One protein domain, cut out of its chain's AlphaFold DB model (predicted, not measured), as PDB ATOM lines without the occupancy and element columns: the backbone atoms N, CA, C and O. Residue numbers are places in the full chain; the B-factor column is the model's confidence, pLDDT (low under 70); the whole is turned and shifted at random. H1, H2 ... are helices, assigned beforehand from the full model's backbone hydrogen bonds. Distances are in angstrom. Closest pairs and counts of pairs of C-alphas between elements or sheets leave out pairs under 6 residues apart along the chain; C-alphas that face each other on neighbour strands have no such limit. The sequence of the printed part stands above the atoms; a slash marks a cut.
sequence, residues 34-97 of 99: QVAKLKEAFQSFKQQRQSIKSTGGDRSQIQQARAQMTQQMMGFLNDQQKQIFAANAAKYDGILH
ATOM      1  N   GLN A  34      11.636  26.269 -32.658       88.56
ATOM      2  CA  GLN A  34      12.163  26.980 -31.495       88.56
ATOM      3  C   GLN A  34      13.194  28.034 -31.912       88.56
ATOM      4  O   GLN A  34      13.157  29.157 -31.412       88.56
ATOM      5  N   VAL A  35      14.062  27.725 -32.880       89.06
ATOM      6  CA  VAL A  35      15.010  28.693 -33.449       89.06
ATOM      7  C   VAL A  35      14.286  29.859 -34.127       89.06
ATOM      8  O   VAL A  35      14.716  31.004 -33.975       89.06
ATOM      9  N   ALA A  36      13.199  29.607 -34.860       89.69
ATOM     10  CA  ALA A  36      12.405  30.668 -35.479       89.69
ATOM     11  C   ALA A  36      11.794  31.605 -34.421       89.69
ATOM     12  O   ALA A  36      12.015  32.815 -34.478       89.69
ATOM     13  N   LYS A  37      11.145  31.042 -33.393       89.50
ATOM     14  CA  LYS A  37      10.573  31.808 -32.269       89.50
ATOM     15  C   LYS A  37      11.630  32.598 -31.500       89.50
ATOM     16  O   LYS A  37      11.410  33.753 -31.140       89.50
ATOM     17  N   LEU A  38      12.804  32.004 -31.284       87.50
ATOM     18  CA  LEU A  38      13.922  32.684 -30.637       87.50
ATOM     19  C   LEU A  38      14.383  33.890 -31.465       87.50
ATOM     20  O   LEU A  38      14.572  34.976 -30.922       87.50
ATOM     21  N   LYS A  39      14.517  33.738 -32.786       87.19
ATOM     22  CA  LYS A  39      14.880  34.849 -33.678       87.19
ATOM     23  C   LYS A  39      13.850  35.976 -33.637       87.19
ATOM     24  O   LYS A  39      14.251  37.137 -33.576       87.19
ATOM     25  N   GLU A  40      12.560  35.656 -33.636       89.00
ATOM     26  CA  GLU A  40      11.480  36.644 -33.520       89.00
ATOM     27  C   GLU A  40      11.533  37.405 -32.188       89.00
ATOM     28  O   GLU A  40      11.455  38.638 -32.178       89.00
ATOM     29  N   ALA A  41      11.758  36.701 -31.072       88.81
ATOM     30  CA  ALA A  41      11.921  37.321 -29.756       88.81
ATOM     31  C   ALA A  41      13.138  38.266 -29.724       88.81
ATOM     32  O   ALA A  41      13.054  39.395 -29.236       88.81
ATOM     33  N   PHE A  42      14.260  37.851 -30.319       86.50
ATOM     34  CA  PHE A  42      15.471  38.670 -30.420       86.50
ATOM     35  C   PHE A  42      15.285  39.902 -31.314       86.50
ATOM     36  O   PHE A  42      15.764  40.988 -30.977       86.50
ATOM     37  N   GLN A  43      14.602  39.759 -32.453       87.12
ATOM     38  CA  GLN A  43      14.284  40.890 -33.327       87.12
ATOM     39  C   GLN A  43      13.360  41.888 -32.626       87.12
ATOM     40  O   GLN A  43      13.640  43.088 -32.655       87.12
ATOM     41  N   SER A  44      12.335  41.394 -31.929       87.81
ATOM     42  CA  SER A  44      11.422  42.217 -31.132       87.81
ATOM     43  C   SER A  44      12.173  42.980 -30.041       87.81
ATOM     44  O   SER A  44      12.039  44.198 -29.937       87.81
ATOM     45  N   PHE A  45      13.056  42.309 -29.293       87.94
ATOM     46  CA  PHE A  45      13.908  42.965 -28.297       87.94
ATOM     47  C   PHE A  45      14.820  44.029 -28.922       87.94
ATOM     48  O   PHE A  45      14.968  45.120 -28.373       87.94
ATOM     49  N   LYS A  46      15.430  43.749 -30.080       86.31
ATOM     50  CA  LYS A  46      16.291  44.714 -30.777       86.31
ATOM     51  C   LYS A  46      15.512  45.970 -31.173       86.31
ATOM     52  O   LYS A  46      16.018  47.072 -30.960       86.31
ATOM     53  N   GLN A  47      14.299  45.808 -31.702       87.81
ATOM     54  CA  GLN A  47      13.410  46.918 -32.051       87.81
ATOM     55  C   GLN A  47      12.969  47.702 -30.812       87.81
ATOM     56  O   GLN A  47      13.098  48.924 -30.796       87.81
ATOM     57  N   GLN A  48      12.542  47.019 -29.745       87.56
ATOM     58  CA  GLN A  48      12.175  47.660 -28.479       87.56
ATOM     59  C   GLN A  48      13.346  48.444 -27.890       87.56
ATOM     60  O   GLN A  48      13.201  49.618 -27.570       87.56
ATOM     61  N   ARG A  49      14.541  47.844 -27.818       86.38
ATOM     62  CA  ARG A  49      15.756  48.515 -27.339       86.38
ATOM     63  C   ARG A  49      16.089  49.749 -28.173       86.38
ATOM     64  O   ARG A  49      16.510  50.755 -27.612       86.38
ATOM     65  N   GLN A  50      15.955  49.673 -29.496       87.56
ATOM     66  CA  GLN A  50      16.209  50.811 -30.377       87.56
ATOM     67  C   GLN A  50      15.171  51.920 -30.176       87.56
ATOM     68  O   GLN A  50      15.557  53.082 -30.095       87.56
ATOM     69  N   SER A  51      13.894  51.559 -30.027       89.06
ATOM     70  CA  SER A  51      12.810  52.494 -29.718       89.06
ATOM     71  C   SER A  51      13.045  53.200 -28.380       89.06
ATOM     72  O   SER A  51      13.140  54.422 -28.355       89.06
ATOM     73  N   ILE A  52      13.295  52.434 -27.310       87.50
ATOM     74  CA  ILE A  52      13.616  52.946 -25.968       87.50
ATOM     75  C   ILE A  52      14.788  53.929 -26.039       87.50
ATOM     76  O   ILE A  52      14.692  55.043 -25.538       87.50
ATOM     77  N   LYS A  53      15.882  53.566 -26.718       86.00
ATOM     78  CA  LYS A  53      17.031  54.470 -26.888       86.00
ATOM     79  C   LYS A  53      16.682  55.731 -27.679       86.00
ATOM     80  O   LYS A  53      17.186  56.800 -27.353       86.00
ATOM     81  N   SER A  54      15.850  55.614 -28.711       87.12
ATOM     82  CA  SER A  54      15.439  56.746 -29.545       87.12
ATOM     83  C   SER A  54      14.527  57.726 -28.808       87.12
ATOM     84  O   SER A  54      14.520  58.904 -29.148       87.12
ATOM     85  N   THR A  55      13.766  57.264 -27.815       90.38
ATOM     86  CA  THR A  55      12.876  58.100 -26.996       90.38
ATOM     87  C   THR A  55      13.549  58.627 -25.726       90.38
ATOM     88  O   THR A  55      12.864  59.166 -24.863       90.38
ATOM     89  N   GLY A  56      14.870  58.453 -25.578       86.50
ATOM     90  CA  GLY A  56      15.610  58.864 -24.377       86.50
ATOM     91  C   GLY A  56      15.357  57.977 -23.155       86.50
ATOM     92  O   GLY A  56      15.533  58.424 -22.030       86.50
ATOM     93  N   GLY A  57      14.908  56.743 -23.368       82.31
ATOM     94  CA  GLY A  57      14.581  55.793 -22.317       82.31
ATOM     95  C   GLY A  57      15.799  55.193 -21.614       82.31
ATOM     96  O   GLY A  57      16.874  55.017 -22.195       82.31
ATOM     97  N   ASP A  58      15.597  54.831 -20.350       83.06
ATOM     98  CA  ASP A  58      16.666  54.449 -19.432       83.06
ATOM     99  C   ASP A  58      16.995  52.950 -19.439       83.06
ATOM    100  O   ASP A  58      16.241  52.091 -19.913       83.06
ATOM    101  N   ARG A  59      18.131  52.601 -18.817       82.44
ATOM    102  CA  ARG A  59      18.620  51.216 -18.674       82.44
ATOM    103  C   ARG A  59      17.577  50.272 -18.055       82.44
ATOM    104  O   ARG A  59      17.538  49.104 -18.430       82.44
ATOM    105  N   SER A  60      16.707  50.782 -17.179       88.12
ATOM    106  CA  SER A  60      15.600  50.026 -16.571       88.12
ATOM    107  C   SER A  60      14.596  49.504 -17.611       88.12
ATOM    108  O   SER A  60      14.229  48.330 -17.591       88.12
ATOM    109  N   GLN A  61      14.223  50.318 -18.602       87.19
ATOM    110  CA  GLN A  61      13.295  49.897 -19.660       87.19
ATOM    111  C   GLN A  61      13.926  48.837 -20.570       87.19
ATOM    112  O   GLN A  61      13.268  47.887 -20.989       87.19
ATOM    113  N   ILE A  62      15.234  48.949 -20.828       85.75
ATOM    114  CA  ILE A  62      15.985  47.925 -21.571       85.75
ATOM    115  C   ILE A  62      16.039  46.607 -20.778       85.75
ATOM    116  O   ILE A  62      15.921  45.535 -21.373       85.75
ATOM    117  N   GLN A  63      16.187  46.668 -19.451       86.25
ATOM    118  CA  GLN A  63      16.125  45.484 -18.586       86.25
ATOM    119  C   GLN A  63      14.734  44.839 -18.607       86.25
ATOM    120  O   GLN A  63      14.640  43.619 -18.731       86.25
ATOM    121  N   GLN A  64      13.657  45.630 -18.579       87.69
ATOM    122  CA  GLN A  64      12.288  45.117 -18.708       87.69
ATOM    123  C   GLN A  64      12.059  44.426 -20.059       87.69
ATOM    124  O   GLN A  64      11.575  43.295 -20.091       87.69
ATOM    125  N   ALA A  65      12.480  45.047 -21.164       87.06
ATOM    126  CA  ALA A  65      12.406  44.443 -22.496       87.06
ATOM    127  C   ALA A  65      13.190  43.116 -22.569       87.06
ATOM    128  O   ALA A  65      12.752  42.146 -23.191       87.06
ATOM    129  N   ARG A  66      14.339  43.030 -21.887       85.25
ATOM    130  CA  ARG A  66      15.116  41.786 -21.794       85.25
ATOM    131  C   ARG A  66      14.395  40.714 -20.973       85.25
ATOM    132  O   ARG A  66      14.401  39.546 -21.366       85.25
ATOM    133  N   ALA A  67      13.777  41.088 -19.854       87.19
ATOM    134  CA  ALA A  67      12.997  40.164 -19.038       87.19
ATOM    135  C   ALA A  67      11.822  39.581 -19.839       87.19
ATOM    136  O   ALA A  67      11.620  38.369 -19.827       87.19
ATOM    137  N   GLN A  68      11.125  40.415 -20.619       88.06
ATOM    138  CA  GLN A  68      10.050  39.976 -21.517       88.06
ATOM    139  C   GLN A  68      10.548  38.986 -22.576       88.06
ATOM    140  O   GLN A  68       9.955  37.922 -22.748       88.06
ATOM    141  N   MET A  69      11.669  39.283 -23.239       88.31
ATOM    142  CA  MET A  69      12.293  38.363 -24.198       88.31
ATOM    143  C   MET A  69      12.648  37.016 -23.544       88.31
ATOM    144  O   MET A  69      12.406  35.954 -24.117       88.31
ATOM    145  N   THR A  70      13.190  37.047 -22.325       86.06
ATOM    146  CA  THR A  70      13.563  35.836 -21.578       86.06
ATOM    147  C   THR A  70      12.332  35.012 -21.198       86.06
ATOM    148  O   THR A  70      12.341  33.792 -21.346       86.06
ATOM    149  N   GLN A  71      11.246  35.661 -20.771       88.44
ATOM    150  CA  GLN A  71       9.973  34.995 -20.487       88.44
ATOM    151  C   GLN A  71       9.371  34.346 -21.738       88.44
ATOM    152  O   GLN A  71       8.950  33.192 -21.676       88.44
ATOM    153  N   GLN A  72       9.375  35.048 -22.877       87.56
ATOM    154  CA  GLN A  72       8.916  34.488 -24.152       87.56
ATOM    155  C   GLN A  72       9.711  33.241 -24.531       87.56
ATOM    156  O   GLN A  72       9.121  32.231 -24.907       87.56
ATOM    157  N   MET A  73      11.037  33.296 -24.370       86.31
ATOM    158  CA  MET A  73      11.909  32.153 -24.610       86.31
ATOM    159  C   MET A  73      11.551  30.970 -23.713       86.31
ATOM    160  O   MET A  73      11.255  29.892 -24.220       86.31
ATOM    161  N   MET A  74      11.488  31.170 -22.394       87.25
ATOM    162  CA  MET A  74      11.123  30.102 -21.457       87.25
ATOM    163  C   MET A  74       9.739  29.494 -21.735       87.25
ATOM    164  O   MET A  74       9.521  28.328 -21.413       87.25
ATOM    165  N   GLY A  75       8.824  30.250 -22.351       90.12
ATOM    166  CA  GLY A  75       7.485  29.782 -22.709       90.12
ATOM    167  C   GLY A  75       7.445  28.702 -23.795       90.12
ATOM    168  O   GLY A  75       6.492  27.929 -23.827       90.12
ATOM    169  N   PHE A  76       8.458  28.611 -24.666       89.25
ATOM    170  CA  PHE A  76       8.520  27.588 -25.723       89.25
ATOM    171  C   PHE A  76       9.622  26.537 -25.523       89.25
ATOM    172  O   PHE A  76       9.751  25.625 -26.346       89.25
ATOM    173  N   LEU A  77      10.417  26.656 -24.458       90.19
ATOM    174  CA  LEU A  77      11.387  25.639 -24.060       90.19
ATOM    175  C   LEU A  77      10.696  24.511 -23.283       90.19
ATOM    176  O   LEU A  77       9.764  24.746 -22.513       90.19
ATOM    177  N   ASN A  78      11.188  23.286 -23.450       92.69
ATOM    178  CA  ASN A  78      10.809  22.164 -22.590       92.69
ATOM    179  C   ASN A  78      11.556  22.220 -21.241       92.69
ATOM    180  O   ASN A  78      12.446  23.047 -21.041       92.69
ATOM    181  N   ASP A  79      11.206  21.347 -20.297       92.31
ATOM    182  CA  ASP A  79      11.760  21.417 -18.937       92.31
ATOM    183  C   ASP A  79      13.263  21.122 -18.875       92.31
ATOM    184  O   ASP A  79      13.989  21.782 -18.131       92.31
ATOM    185  N   GLN A  80      13.762  20.219 -19.723       91.62
ATOM    186  CA  GLN A  80      15.196  19.949 -19.837       91.62
ATOM    187  C   GLN A  80      15.951  21.176 -20.373       91.62
ATOM    188  O   GLN A  80      16.984  21.569 -19.834       91.62
ATOM    189  N   GLN A  81      15.415  21.834 -21.398       91.31
ATOM    190  CA  GLN A  81      15.975  23.063 -21.953       91.31
ATOM    191  C   GLN A  81      15.929  24.208 -20.936       91.31
ATOM    192  O   GLN A  81      16.896  24.954 -20.820       91.31
ATOM    193  N   LYS A  82      14.857  24.335 -20.146       90.75
ATOM    194  CA  LYS A  82      14.783  25.321 -19.053       90.75
ATOM    195  C   LYS A  82      15.849  25.070 -17.987       90.75
ATOM    196  O   LYS A  82      16.454  26.028 -17.514       90.75
ATOM    197  N   GLN A  83      16.112  23.811 -17.633       89.94
ATOM    198  CA  GLN A  83      17.179  23.463 -16.691       89.94
ATOM    199  C   GLN A  83      18.560  23.828 -17.237       89.94
ATOM    200  O   GLN A  83      19.334  24.474 -16.534       89.94
ATOM    201  N   ILE A  84      18.854  23.488 -18.498       89.75
ATOM    202  CA  ILE A  84      20.115  23.880 -19.152       89.75
ATOM    203  C   ILE A  84      20.214  25.406 -19.235       89.75
ATOM    204  O   ILE A  84      21.286  25.972 -19.019       89.75
ATOM    205  N   PHE A  85      19.097  26.082 -19.511       88.62
ATOM    206  CA  PHE A  85      19.048  27.533 -19.560       88.62
ATOM    207  C   PHE A  85      19.388  28.158 -18.202       88.62
ATOM    208  O   PHE A  85      20.251  29.026 -18.133       88.62
ATOM    209  N   ALA A  86      18.765  27.676 -17.124       87.06
ATOM    210  CA  ALA A  86      19.017  28.136 -15.761       87.06
ATOM    211  C   ALA A  86      20.454  27.834 -15.304       87.06
ATOM    212  O   ALA A  86      21.111  28.702 -14.732       87.06
ATOM    213  N   ALA A  87      20.972  26.643 -15.616       88.69
ATOM    214  CA  ALA A  87      22.344  26.249 -15.293       88.69
ATOM    215  C   ALA A  87      23.388  27.135 -15.994       88.69
ATOM    216  O   ALA A  87      24.438  27.427 -15.428       88.69
ATOM    217  N   ASN A  88      23.079  27.603 -17.206       87.81
ATOM    218  CA  ASN A  88      23.946  28.478 -17.995       87.81
ATOM    219  C   ASN A  88      23.524  29.956 -17.943       87.81
ATOM    220  O   ASN A  88      24.057  30.769 -18.697       87.81
ATOM    221  N   ALA A  89      22.608  30.336 -17.046       82.44
ATOM    222  CA  ALA A  89      22.067  31.693 -16.992       82.44
ATOM    223  C   ALA A  89      23.172  32.746 -16.828       82.44
ATOM    224  O   ALA A  89      23.167  33.750 -17.532       82.44
ATOM    225  N   ALA A  90      24.175  32.475 -15.986       80.31
ATOM    226  CA  ALA A  90      25.327  33.357 -15.792       80.31
ATOM    227  C   ALA A  90      26.190  33.517 -17.059       80.31
ATOM    228  O   ALA A  90      26.693  34.605 -17.335       80.31
ATOM    229  N   LYS A  91      26.336  32.456 -17.865       83.19
ATOM    230  CA  LYS A  91      27.056  32.494 -19.151       83.19
ATOM    231  C   LYS A  91      26.318  33.386 -20.147       83.19
ATOM    232  O   LYS A  91      26.929  34.249 -20.775       83.19
ATOM    233  N   TYR A  92      25.004  33.205 -20.269       82.12
ATOM    234  CA  TYR A  92      24.168  34.010 -21.161       82.12
ATOM    235  C   TYR A  92      24.103  35.473 -20.728       82.12
ATOM    236  O   TYR A  92      24.197  36.366 -21.570       82.12
ATOM    237  N   ASP A  93      23.999  35.717 -19.423       75.94
ATOM    238  CA  ASP A  93      24.018  37.064 -18.871       75.94
ATOM    239  C   ASP A  93      25.373  37.743 -19.115       75.94
ATOM    240  O   ASP A  93      25.412  38.879 -19.575       75.94
ATOM    241  N   GLY A  94      26.491  37.022 -18.972       73.50
ATOM    242  CA  GLY A  94      27.831  37.528 -19.286       73.50
ATOM    243  C   GLY A  94      28.006  37.969 -20.746       73.50
ATOM    244  O   GLY A  94      28.553  39.045 -21.003       73.50
ATOM    245  N   ILE A  95      27.474  37.207 -21.709       71.44
ATOM    246  CA  ILE A  95      27.462  37.591 -23.139       71.44
ATOM    247  C   ILE A  95      26.671  38.894 -23.345       71.44
ATOM    248  O   ILE A  95      26.987  39.716 -24.208       71.44
ATOM    249  N   LEU A  96      25.646  39.100 -22.525       66.44
ATOM    250  CA  LEU A  96      24.762  40.253 -22.559       66.44
ATOM    251  C   LEU A  96      25.251  41.468 -21.747       66.44
ATOM    252  O   LEU A  96      24.715  42.562 -21.968       66.44
ATOM    253  N   HIS A  97      26.203  41.284 -20.824       61.44
ATOM    254  CA  HIS A  97      26.639  42.269 -19.823       61.44
ATOM    255  C   HIS A  97      28.111  42.677 -19.875       61.44
ATOM    256  O   HIS A  97      28.440  43.632 -19.181       61.44
TER     257      HIS A  97
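This is residues 34 to 97 of the 99 residues of an uncharacterized protein of Panacibacter ginsenosidivorans (UniProt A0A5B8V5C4). A long helical hairpin, H1 and H2 side by side, makes the body; past the end of H2 the short helix H3 turns off, and a second short helix, H4, folds back beyond it, apart from H1 and H2. Residues 87 to 95 stick out, of which 89 to 95 belong to H4. The printed part has 64 residues, with four named helices in the order H1, H2, H3, H4 and no named strand, and its class is all helix. It is only just compact, close to loose, with a radius of gyration of the C-alphas of 12.6 A, and elongated, spanning 39 by 23 by 15 A.

H1, residues 34 to 54, and H2, residues 59 to 76, form a helical hairpin. They touch, the closest C-alphas being those of Ala 41 and Met 69, 5.7 A apart. They run opposite ways at a shallow tilt of 13 degrees. H3, residues 79 to 87, is close to H2 but not clearly touching it; the closest C-alphas, of Met 74 and Lys 82, are 6.5 A apart. Their tilt of 33 degrees, opposite ways, is shallow, only just short of steep. H4, residues 89 to 97, and H3 meet only through their link. H4 is apart from H1 and H2, and H3 is apart from H1. Every O i to N i+4 pair is within hydrogen-bond range in H1, H3 and H4, and 13 of 14 are in H2.

H1 begins at C-alpha 34, (12.163, 26.980, -31.495), and is 30.0 A long from first to last C-alpha. H2 is 26.6 A long and ends at C-alpha 76, (8.520, 27.588, -25.723). H3 measures 12.2 A. H4 measures 11.9 A and ends at C-alpha 97, (26.639, 42.269, -19.823).

The two C-alphas farthest apart are those of Gly 56 and Gln 80, 39.2 A. The printed part has no cut, and its three links are tight. Mean pLDDT of the printed part is 86.1; residues 96 to 97 are under 70.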